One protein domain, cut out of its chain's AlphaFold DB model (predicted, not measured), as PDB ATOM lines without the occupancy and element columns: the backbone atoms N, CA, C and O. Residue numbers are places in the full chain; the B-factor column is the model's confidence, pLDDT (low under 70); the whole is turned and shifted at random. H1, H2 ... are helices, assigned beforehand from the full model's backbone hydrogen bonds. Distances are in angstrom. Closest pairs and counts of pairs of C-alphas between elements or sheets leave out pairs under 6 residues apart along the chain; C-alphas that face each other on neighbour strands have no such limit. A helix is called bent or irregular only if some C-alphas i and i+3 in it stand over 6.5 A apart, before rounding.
ATOM      1  N   THR A  45     191.672 199.475 171.896       86.62
ATOM      2  CA  THR A  45     191.094 199.311 170.556       86.62
ATOM      3  C   THR A  45     190.137 198.118 170.540       86.62
ATOM      4  O   THR A  45     190.268 197.191 171.344       86.62
ATOM      5  N   ASP A  46     189.176 198.102 169.619       85.62
ATOM      6  CA  ASP A  46     188.171 197.031 169.577       85.62
ATOM      7  C   ASP A  46     188.789 195.652 169.305       85.62
ATOM      8  O   ASP A  46     188.334 194.645 169.846       85.62
ATOM      9  N   ASN A  47     189.909 195.608 168.579       86.81
ATOM     10  CA  ASN A  47     190.708 194.395 168.414       86.81
ATOM     11  C   ASN A  47     191.296 193.908 169.755       86.81
ATOM     12  O   ASN A  47     191.199 192.728 170.085       86.81
ATOM     13  N   VAL A  48     191.839 194.814 170.578       86.56
ATOM     14  CA  VAL A  48     192.367 194.465 171.910       86.56
ATOM     15  C   VAL A  48     191.244 194.016 172.846       86.56
ATOM     16  O   VAL A  48     191.413 193.033 173.562       86.56
ATOM     17  N   LYS A  49     190.064 194.651 172.800       90.00
ATOM     18  CA  LYS A  49     188.892 194.185 173.564       90.00
ATOM     19  C   LYS A  49     188.476 192.776 173.152       90.00
ATOM     20  O   LYS A  49     188.242 191.944 174.021       90.00
ATOM     21  N   LYS A  50     188.421 192.495 171.845       93.31
ATOM     22  CA  LYS A  50     188.067 191.172 171.318       93.31
ATOM     23  C   LYS A  50     189.064 190.103 171.770       93.31
ATOM     24  O   LYS A  50     188.645 189.061 172.266       93.31
ATOM     25  N   LYS A  51     190.369 190.380 171.664       92.69
ATOM     26  CA  LYS A  51     191.431 189.483 172.150       92.69
ATOM     27  C   LYS A  51     191.310 189.223 173.651       92.69
ATOM     28  O   LYS A  51     191.298 188.068 174.070       92.69
ATOM     29  N   ASN A  52     191.140 190.280 174.444       93.44
ATOM     30  CA  ASN A  52     190.995 190.158 175.892       93.44
ATOM     31  C   ASN A  52     189.746 189.360 176.266       93.44
ATOM     32  O   ASN A  52     189.841 188.462 177.094       93.44
ATOM     33  N   HIS A  53     188.608 189.617 175.619       95.88
ATOM     34  CA  HIS A  53     187.376 188.868 175.850       95.88
ATOM     35  C   HIS A  53     187.570 187.367 175.600       95.88
ATOM     36  O   HIS A  53     187.322 186.570 176.503       95.88
ATOM     37  N   ILE A  54     188.112 186.990 174.436       95.75
ATOM     38  CA  ILE A  54     188.391 185.587 174.092       95.75
ATOM     39  C   ILE A  54     189.332 184.956 175.123       95.75
ATOM     40  O   ILE A  54     189.051 183.871 175.624       95.75
ATOM     41  N   SER A  55     190.414 185.648 175.495       95.75
ATOM     42  CA  SER A  55     191.368 185.138 176.488       95.75
ATOM     43  C   SER A  55     190.740 184.961 177.876       95.75
ATOM     44  O   SER A  55     190.960 183.945 178.533       95.75
ATOM     45  N   SER A  56     189.911 185.918 178.311       95.62
ATOM     46  CA  SER A  56     189.241 185.874 179.610       95.62
ATOM     47  C   SER A  56     188.221 184.742 179.672       95.62
ATOM     48  O   SER A  56     188.130 184.048 180.681       95.62
ATOM     49  N   GLU A  57     187.512 184.504 178.571       97.19
ATOM     50  CA  GLU A  57     186.533 183.432 178.464       97.19
ATOM     51  C   GLU A  57     187.209 182.062 178.385       97.19
ATOM     52  O   GLU A  57     186.764 181.122 179.042       97.19
ATOM     53  N   HIS A  58     188.316 181.949 177.648       97.31
ATOM     54  CA  HIS A  58     189.110 180.724 177.613       97.31
ATOM     55  C   HIS A  58     189.593 180.352 179.016       97.31
ATOM     56  O   HIS A  58     189.288 179.266 179.501       97.31
ATOM     57  N   ARG A  59     190.207 181.308 179.725       97.12
ATOM     58  CA  ARG A  59     190.640 181.120 181.113       97.12
ATOM     59  C   ARG A  59     189.478 180.743 182.032       97.12
ATOM     60  O   ARG A  59     189.623 179.867 182.882       97.12
ATOM     61  N   ARG A  60     188.315 181.389 181.885       97.44
ATOM     62  CA  ARG A  60     187.118 181.052 182.669       97.44
ATOM     63  C   ARG A  60     186.723 179.589 182.458       97.44
ATOM     64  O   ARG A  60     186.476 178.885 183.436       97.44
ATOM     65  N   ARG A  61     186.695 179.123 181.207       95.75
ATOM     66  CA  ARG A  61     186.356 177.735 180.858       95.75
ATOM     67  C   ARG A  61     187.395 176.738 181.353       95.75
ATOM     68  O   ARG A  61     187.017 175.697 181.881       95.75
ATOM     69  N   GLU A  62     188.679 177.058 181.241       96.19
ATOM     70  CA  GLU A  62     189.756 176.217 181.772       96.19
ATOM     71  C   GLU A  62     189.650 176.050 183.289       96.19
ATOM     72  O   GLU A  62     189.731 174.927 183.779       96.19
ATOM     73  N   MET A  63     189.383 177.128 184.034       96.00
ATOM     74  CA  MET A  63     189.177 177.041 185.485       96.00
ATOM     75  C   MET A  63     187.975 176.160 185.844       96.00
ATOM     76  O   MET A  63     188.040 175.388 186.798       96.00
ATOM     77  N   ILE A  64     186.877 176.255 185.088       93.31
ATOM     78  CA  ILE A  64     185.708 175.388 185.292       93.31
ATOM     79  C   ILE A  64     186.078 173.929 185.032       93.31
ATOM     80  O   ILE A  64     185.752 173.066 185.844       93.31
ATOM     81  N   LYS A  65     186.794 173.647 183.942       92.50
ATOM     82  CA  LYS A  65     187.250 172.295 183.616       92.50
ATOM     83  C   LYS A  65     188.152 171.722 184.713       92.50
ATOM     84  O   LYS A  65     187.895 170.629 185.194       92.50
ATOM     85  N   GLN A  66     189.132 172.491 185.181       94.38
ATOM     86  CA  GLN A  66     190.039 172.072 186.256       94.38
ATOM     87  C   GLN A  66     189.301 171.752 187.562       94.38
ATOM     88  O   GLN A  66     189.660 170.802 188.261       94.38
ATOM     89  N   LYS A  67     188.257 172.520 187.899       93.81
ATOM     90  CA  LYS A  67     187.410 172.230 189.063       93.81
ATOM     91  C   LYS A  67     186.668 170.905 188.898       93.81
ATOM     92  O   LYS A  67     186.691 170.098 189.821       93.81
ATOM     93  N   HIS A  68     186.082 170.647 187.730       92.81
ATOM     94  CA  HIS A  68     185.440 169.362 187.439       92.81
ATOM     95  C   HIS A  68     186.431 168.195 187.499       92.81
ATOM     96  O   HIS A  68     186.160 167.203 188.170       92.81
ATOM     97  N   ASP A  69     187.611 168.343 186.894       90.94
ATOM     98  CA  ASP A  69     188.669 167.329 186.942       90.94
ATOM     99  C   ASP A  69     189.109 167.038 188.389       90.94
ATOM    100  O   ASP A  69     189.442 165.904 188.730       90.94
ATOM    101  N   SER A  70     189.090 168.049 189.261       93.06
ATOM    102  CA  SER A  70     189.382 167.883 190.690       93.06
ATOM    103  C   SER A  70     188.273 167.118 191.417       93.06
ATOM    104  O   SER A  70     188.575 166.228 192.209       93.06
ATOM    105  N   LEU A  71     186.999 167.403 191.121       91.94
ATOM    106  CA  LEU A  71     185.863 166.665 191.689       91.94
ATOM    107  C   LEU A  71     185.895 165.183 191.302       91.94
ATOM    108  O   LEU A  71     185.719 164.325 192.162       91.94
ATOM    109  N   ILE A  72     186.189 164.876 190.034       91.50
ATOM    110  CA  ILE A  72     186.274 163.491 189.543       91.50
ATOM    111  C   ILE A  72     187.338 162.693 190.310       91.50
ATOM    112  O   ILE A  72     187.119 161.527 190.621       91.50
ATOM    113  N   LYS A  73     188.470 163.322 190.655       91.12
ATOM    114  CA  LYS A  73     189.551 162.683 191.426       91.12
ATOM    115  C   LYS A  73     189.198 162.456 192.894       91.12
ATOM    116  O   LYS A  73     189.665 161.488 193.480       91.12
ATOM    117  N   LEU A  74     188.433 163.366 193.499       92.56
ATOM    118  CA  LEU A  74     188.101 163.308 194.925       92.56
ATOM    119  C   LEU A  74     186.954 162.344 195.223       92.56
ATOM    120  O   LEU A  74     186.946 161.722 196.280       92.56
ATOM    121  N   VAL A  75     185.983 162.229 194.316       92.44
ATOM    122  CA  VAL A  75     184.791 161.407 194.531       92.44
ATOM    123  C   VAL A  75     185.073 159.969 194.083       92.44
ATOM    124  O   VAL A  75     185.202 159.722 192.879       92.44
ATOM    125  N   PRO A  76     185.097 158.976 194.997       89.56
ATOM    126  CA  PRO A  76     185.469 157.601 194.655       89.56
ATOM    127  C   PRO A  76     184.569 156.967 193.590       89.56
ATOM    128  O   PRO A  76     185.023 156.140 192.806       89.56
ATOM    129  N   ALA A  77     183.292 157.355 193.543       86.25
ATOM    130  CA  ALA A  77     182.348 156.873 192.538       86.25
ATOM    131  C   ALA A  77     182.667 157.378 191.119       86.25
ATOM    132  O   ALA A  77     182.376 156.680 190.155       86.25
ATOM    133  N   LEU A  78     183.274 158.563 190.987       85.94
ATOM    134  CA  LEU A  78     183.618 159.166 189.694       85.94
ATOM    135  C   LEU A  78     185.014 158.767 189.219       85.94
ATOM    136  O   LEU A  78     185.246 158.650 188.018       85.94
ATOM    137  N   SER A  79     185.931 158.521 190.156       84.25
ATOM    138  CA  SER A  79     187.309 158.141 189.840       84.25
ATOM    139  C   SER A  79     187.445 156.734 189.246       84.25
ATOM    140  O   SER A  79     188.509 156.429 188.709       84.25
ATOM    141  N   LYS A  80     186.427 155.868 189.359       81.94
ATOM    142  CA  LYS A  80     186.473 154.495 188.825       81.94
ATOM    143  C   LYS A  80     186.480 154.468 187.299       81.94
ATOM    144  O   LYS A  80     187.296 153.764 186.724       81.94
ATOM    145  N   ASP A  81     185.642 155.297 186.673       81.56
ATOM    146  CA  ASP A  81     185.475 155.347 185.215       81.56
ATOM    147  C   ASP A  81     185.494 156.798 184.693       81.56
ATOM    148  O   ASP A  81     184.508 157.291 184.141       81.56
ATOM    149  N   PRO A  82     186.617 157.525 184.831       76.62
ATOM    150  CA  PRO A  82     186.687 158.965 184.567       76.62
ATOM    151  C   PRO A  82     186.395 159.352 183.106       76.62
ATOM    152  O   PRO A  82     186.084 160.511 182.819       76.62
ATOM    153  N   GLU A  83     186.467 158.411 182.160       75.44
ATOM    154  CA  GLU A  83     186.097 158.660 180.765       75.44
ATOM    155  C   GLU A  83     184.590 158.799 180.539       75.44
ATOM    156  O   GLU A  83     184.191 159.586 179.679       75.44
ATOM    157  N   GLN A  84     183.765 158.103 181.327       72.31
ATOM    158  CA  GLN A  84     182.309 158.085 181.161       72.31
ATOM    159  C   GLN A  84     181.602 159.208 181.938       72.31
ATOM    160  O   GLN A  84     180.452 159.534 181.653       72.31
ATOM    161  N   VAL A  85     182.290 159.852 182.889       73.19
ATOM    162  CA  VAL A  85     181.679 160.780 183.863       73.19
ATOM    163  C   VAL A  85     181.981 162.259 183.575       73.19
ATOM    164  O   VAL A  85     181.974 163.108 184.460       73.19
ATOM    165  N   LYS A  86     182.234 162.627 182.317       72.06
ATOM    166  CA  LYS A  86     182.594 164.016 181.958       72.06
ATOM    167  C   LYS A  86     181.408 164.999 181.946       72.06
ATOM    168  O   LYS A  86     181.602 166.176 181.654       72.06
ATOM    169  N   GLY A  87     180.187 164.536 182.228       81.94
ATOM    170  CA  GLY A  87     178.973 165.355 182.204       81.94
ATOM    171  C   GLY A  87     178.638 165.993 183.553       81.94
ATOM    172  O   GLY A  87     178.583 165.301 184.568       81.94
ATOM    173  N   GLU A  88     178.313 167.290 183.554       82.50
ATOM    174  CA  GLU A  88     177.859 168.040 184.743       82.50
ATOM    175  C   GLU A  88     176.682 167.352 185.459       82.50
ATOM    176  O   GLU A  88     176.667 167.232 186.684       82.50
ATOM    177  N   LEU A  89     175.744 166.813 184.673       87.12
ATOM    178  CA  LEU A  89     174.568 166.068 185.138       87.12
ATOM    179  C   LEU A  89     174.909 164.809 185.946       87.12
ATOM    180  O   LEU A  89     174.054 164.314 186.668       87.12
ATOM    181  N   ILE A  90     176.130 164.285 185.831       89.25
ATOM    182  CA  ILE A  90     176.585 163.105 186.576       89.25
ATOM    183  C   ILE A  90     177.501 163.529 187.724       89.25
ATOM    184  O   ILE A  90     177.372 163.018 188.837       89.25
ATOM    185  N   ILE A  91     178.400 164.490 187.478       90.81
ATOM    186  CA  ILE A  91     179.377 164.946 188.472       90.81
ATOM    187  C   ILE A  91     178.669 165.521 189.699       90.81
ATOM    188  O   ILE A  91     178.999 165.127 190.819       90.81
ATOM    189  N   TYR A  92     177.690 166.416 189.525       92.38
ATOM    190  CA  TYR A  92     177.066 167.084 190.671       92.38
ATOM    191  C   TYR A  92     176.258 166.134 191.565       92.38
ATOM    192  O   TYR A  92     176.529 166.129 192.767       92.38
ATOM    193  N   PRO A  93     175.345 165.286 191.046       92.12
ATOM    194  CA  PRO A  93     174.596 164.367 191.901       92.12
ATOM    195  C   PRO A  93     175.503 163.385 192.637       92.12
ATOM    196  O   PRO A  93     175.340 163.179 193.833       92.12
ATOM    197  N   LYS A  94     176.523 162.839 191.963       92.06
ATOM    198  CA  LYS A  94     177.459 161.896 192.590       92.06
ATOM    199  C   LYS A  94     178.341 162.551 193.642       92.06
ATOM    200  O   LYS A  94     178.627 161.943 194.670       92.06
ATOM    201  N   THR A  95     178.744 163.798 193.411       93.94
ATOM    202  CA  THR A  95     179.455 164.589 194.422       93.94
ATOM    203  C   THR A  95     178.554 164.846 195.628       93.94
ATOM    204  O   THR A  95     178.999 164.686 196.761       93.94
ATOM    205  N   TYR A  96     177.285 165.191 195.404       93.38
ATOM    206  CA  TYR A  96     176.320 165.411 196.478       93.38
ATOM    207  C   TYR A  96     176.063 164.140 197.297       93.38
ATOM    208  O   TYR A  96     176.165 164.179 198.520       93.38
ATOM    209  N   GLU A  97     175.812 163.003 196.642       92.75
ATOM    210  CA  GLU A  97     175.676 161.694 197.298       92.75
ATOM    211  C   GLU A  97     176.891 161.387 198.186       92.75
ATOM    212  O   GLU A  97     176.742 160.973 199.336       92.75
ATOM    213  N   TYR A  98     178.101 161.641 197.679       94.81
ATOM    214  CA  TYR A  98     179.328 161.418 198.438       94.81
ATOM    215  C   TYR A  98     179.464 162.359 199.642       94.81
ATOM    216  O   TYR A  98     179.854 161.912 200.718       94.81
ATOM    217  N   LEU A  99     179.097 163.637 199.503       94.06
ATOM    218  CA  LEU A  99     179.068 164.575 200.629       94.06
ATOM    219  C   LEU A  99     178.109 164.104 201.725       94.06
ATOM    220  O   LEU A  99     178.482 164.103 202.893       94.06
ATOM    221  N   VAL A 100     176.903 163.660 201.357       93.56
ATOM    222  CA  VAL A 100     175.930 163.112 202.315       93.56
ATOM    223  C   VAL A 100     176.519 161.918 203.070       93.56
ATOM    224  O   VAL A 100     176.466 161.901 204.298       93.56
ATOM    225  N   ALA A 101     177.159 160.984 202.364       94.25
ATOM    226  CA  ALA A 101     177.814 159.837 202.990       94.25
ATOM    227  C   ALA A 101     178.940 160.250 203.960       94.25
ATOM    228  O   ALA A 101     179.087 159.651 205.024       94.25
ATOM    229  N   LEU A 102     179.717 161.290 203.634       95.12
ATOM    230  CA  LEU A 102     180.755 161.818 204.527       95.12
ATOM    231  C   LEU A 102     180.174 162.431 205.808       95.12
ATOM    232  O   LEU A 102     180.733 162.212 206.883       95.12
ATOM    233  N   TYR A 103     179.061 163.167 205.719       94.44
ATOM    234  CA  TYR A 103     178.373 163.699 206.902       94.44
ATOM    235  C   TYR A 103     177.858 162.573 207.806       94.44
ATOM    236  O   TYR A 103     178.041 162.614 209.024       94.44
ATOM    237  N   GLU A 104     177.243 161.548 207.216       93.56
ATOM    238  CA  GLU A 104     176.726 160.391 207.953       93.56
ATOM    239  C   GLU A 104     177.848 159.606 208.638       93.56
ATOM    240  O   GLU A 104     177.730 159.251 209.814       93.56
ATOM    241  N   GLU A 105     178.966 159.392 207.943       94.44
ATOM    242  CA  GLU A 105     180.124 158.700 208.501       94.44
ATOM    243  C   GLU A 105     180.799 159.516 209.610       94.44
ATOM    244  O   GLU A 105     181.113 158.971 210.669       94.44
ATOM    245  N   ASN A 106     180.955 160.832 209.431       94.56
ATOM    246  CA  ASN A 106     181.453 161.725 210.478       94.56
ATOM    247  C   ASN A 106     180.586 161.626 211.745       94.56
ATOM    248  O   ASN A 106     181.105 161.426 212.847       94.56
ATOM    249  N   LEU A 107     179.260 161.679 211.591       92.38
ATOM    250  CA  LEU A 107     178.317 161.521 212.696       92.38
ATOM    251  C   LEU A 107     178.447 160.146 213.367       92.38
ATOM    252  O   LEU A 107     178.452 160.057 214.598       92.38
ATOM    253  N   ARG A 108     178.563 159.071 212.581       94.12
ATOM    254  CA  ARG A 108     178.730 157.706 213.094       94.12
ATOM    255  C   ARG A 108     180.005 157.576 213.925       94.12
ATOM    256  O   ARG A 108     179.948 157.067 215.045       94.12
ATOM    257  N   LEU A 109     181.132 158.067 213.417       91.81
ATOM    258  CA  LEU A 109     182.423 158.032 214.109       91.81
ATOM    259  C   LEU A 109     182.389 158.830 215.415       91.81
ATOM    260  O   LEU A 109     182.873 158.352 216.439       91.81
ATOM    261  N   ARG A 110     181.749 160.004 215.418       89.06
ATOM    262  CA  ARG A 110     181.572 160.821 216.628       89.06
ATOM    263  C   ARG A 110     180.728 160.114 217.688       89.06
ATOM    264  O   ARG A 110     181.091 160.136 218.860       89.06
ATOM    265  N   LYS A 111     179.645 159.439 217.286       88.56
ATOM    266  CA  LYS A 111     178.828 158.615 218.196       88.56
ATOM    267  C   LYS A 111     179.627 157.453 218.781       88.56
ATOM    268  O   LYS A 111     179.542 157.199 219.976       88.56
ATOM    269  N   LEU A 112     180.421 156.763 217.960       89.25
ATOM    270  CA  LEU A 112     181.278 155.675 218.439       89.25
ATOM    271  C   LEU A 112     182.324 156.163 219.439       89.25
ATOM    272  O   LEU A 112     182.501 155.526 220.476       89.25
ATOM    273  N   LEU A 113     182.966 157.301 219.168       86.06
ATOM    274  CA  LEU A 113     183.904 157.919 220.104       86.06
ATOM    275  C   LEU A 113     183.222 158.258 221.432       86.06
ATOM    276  O   LEU A 113     183.723 157.859 222.482       86.06
ATOM    277  N   ALA A 114     182.051 158.901 221.389       83.31
ATOM    278  CA  ALA A 114     181.279 159.220 222.588       83.31
ATOM    279  C   ALA A 114     180.917 157.962 223.400       83.31
ATOM    280  O   ALA A 114     181.122 157.930 224.609       83.31
ATOM    281  N   ASN A 115     180.462 156.891 222.744       83.62
ATOM    282  CA  ASN A 115     180.116 155.636 223.418       83.62
ATOM    283  C   ASN A 115     181.344 154.929 224.014       83.62
ATOM    284  O   ASN A 115     181.270 154.389 225.115       83.62
ATOM    285  N   SER A 116     182.476 154.934 223.301       81.94
ATOM    286  CA  SER A 116     183.730 154.347 223.794       81.94
ATOM    287  C   SER A 116     184.303 155.095 225.003       81.94
ATOM    288  O   SER A 116     184.968 154.489 225.838       81.94
ATOM    289  N   LEU A 117     184.009 156.393 225.119       70.69
ATOM    290  CA  LEU A 117     184.404 157.218 226.257       70.69
ATOM    291  C   LEU A 117     183.610 156.849 227.519       70.69
ATOM    292  O   LEU A 117     184.195 156.734 228.591       70.69
ATOM    293  N   VAL A 118     182.301 156.611 227.379       66.25
ATOM    294  CA  VAL A 118     181.412 156.230 228.493       66.25
ATOM    295  C   VAL A 118     181.769 154.856 229.069       66.25
ATOM    296  O   VAL A 118     181.612 154.639 230.261       66.25
ATOM    297  N   SER A 119     182.279 153.923 228.260       64.75
ATOM    298  CA  SER A 119     182.640 152.584 228.751       64.75
ATOM    299  C   SER A 119     184.003 152.506 229.448       64.75
ATOM    300  O   SER A 119     184.257 151.541 230.162       64.75
ATOM    301  N   HIS A 120     184.889 153.488 229.245       59.22
ATOM    302  CA  HIS A 120     186.241 153.512 229.827       59.22
ATOM    303  C   HIS A 120     186.384 154.462 231.031       59.22
ATOM    304  O   HIS A 120     187.420 154.433 231.700       59.22
ATOM    305  N   SER A 121     185.366 155.276 231.342       57.12
ATOM    306  CA  SER A 121     185.379 156.205 232.484       57.12
ATOM    307  C   SER A 121     185.339 155.521 233.852       57.12
ATOM    308  O   SER A 121     185.669 156.155 234.851       57.12
TER     309      SER A 121
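AT A GLANCE: This is residues 45 to 121 of the 143 residues of the protein "BHLH domain-containing protein" of Hanseniaspora osmophila (UniProt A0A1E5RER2). Two long helices, H3 and H1, meet near their ends in a wide, shallow V: the last part of H1 packs on the first part of H3, and from this joint the two free arms point away from each other. The very short helix H2 and the loop of residues 80 to 87 make the turn at the joint, where the chain folds back to start H3. The printed part has 77 residues with three named helices, in the order H1, H2, H3, and no named strand; the class is all helix. The whole is extended, with a radius of gyration of the C-alphas of 21.3 A and spans of 75 by 29 by 15 A, the length coming from the two arms.

HOW THE PARTS SIT: Begin with H3, residues 88 to 120, the longest helix. Look at its residues 91 to 95: with these alone it touches H1, residues 46 to 74, which meets it with residues 68 to 72 alone. The closest C-alphas of the two are those of Ile 72 and Ile 91, 7.1 A apart. Their lines stand at a steep tilt of 42 degrees, and they run the same way. Now turn to H2, residues 76 to 79, which only just touches H3, with 3 pairs of C-alphas within 8 A. The closest C-alphas of the two are those of Ala 77 and Lys 94, 7.0 A apart, and H3 touches H2 with residues 91 to 94 alone. H1 and H2 touch only at the corner by their link, and only just, with 3 pairs of C-alphas within 8 A; the closest are those of Ile 72 and Leu 78, 5.1 A apart, and H1 takes part with residues 72 to 73 alone. In the backbone of H1 every O i to N i+4 pair is within hydrogen-bond range, in H3 27 of 29 are, and H2 is too short for such a pair.

IN THESE COORDINATES: Find C-alpha 88 at (177.859, 168.040, 184.743); from there H3 runs 48.1 A to C-alpha 120 at (186.241, 153.512, 229.827). It is neither bent nor irregular, but only just: C-alphas 89 and 92 are 6.2 A apart. Go back to C-alpha 46 at (188.171, 197.031, 169.577), where H1 begins; it runs 42.2 A to C-alpha 74. H2 measures 5.2 A from C-alpha 76 to C-alpha 79.

THE WHOLE: The C-alphas of Thr 45 and Ser 121, the first and last printed, are also the two farthest apart, at 75.7 A. Residues 45 to 64, of which 46 to 64 belong to H1, stand free, and so do residues 100 to 121, of which 100 to 120 belong to H3. The link from H1 to H2 is tight, with 1 residue, and the link from H2 to H3 is short, with 8. The printed part has no cut. In the B-factor column the mean pLDDT of the printed part is 88.3; look at residues 118 to 121 for the four values under 70.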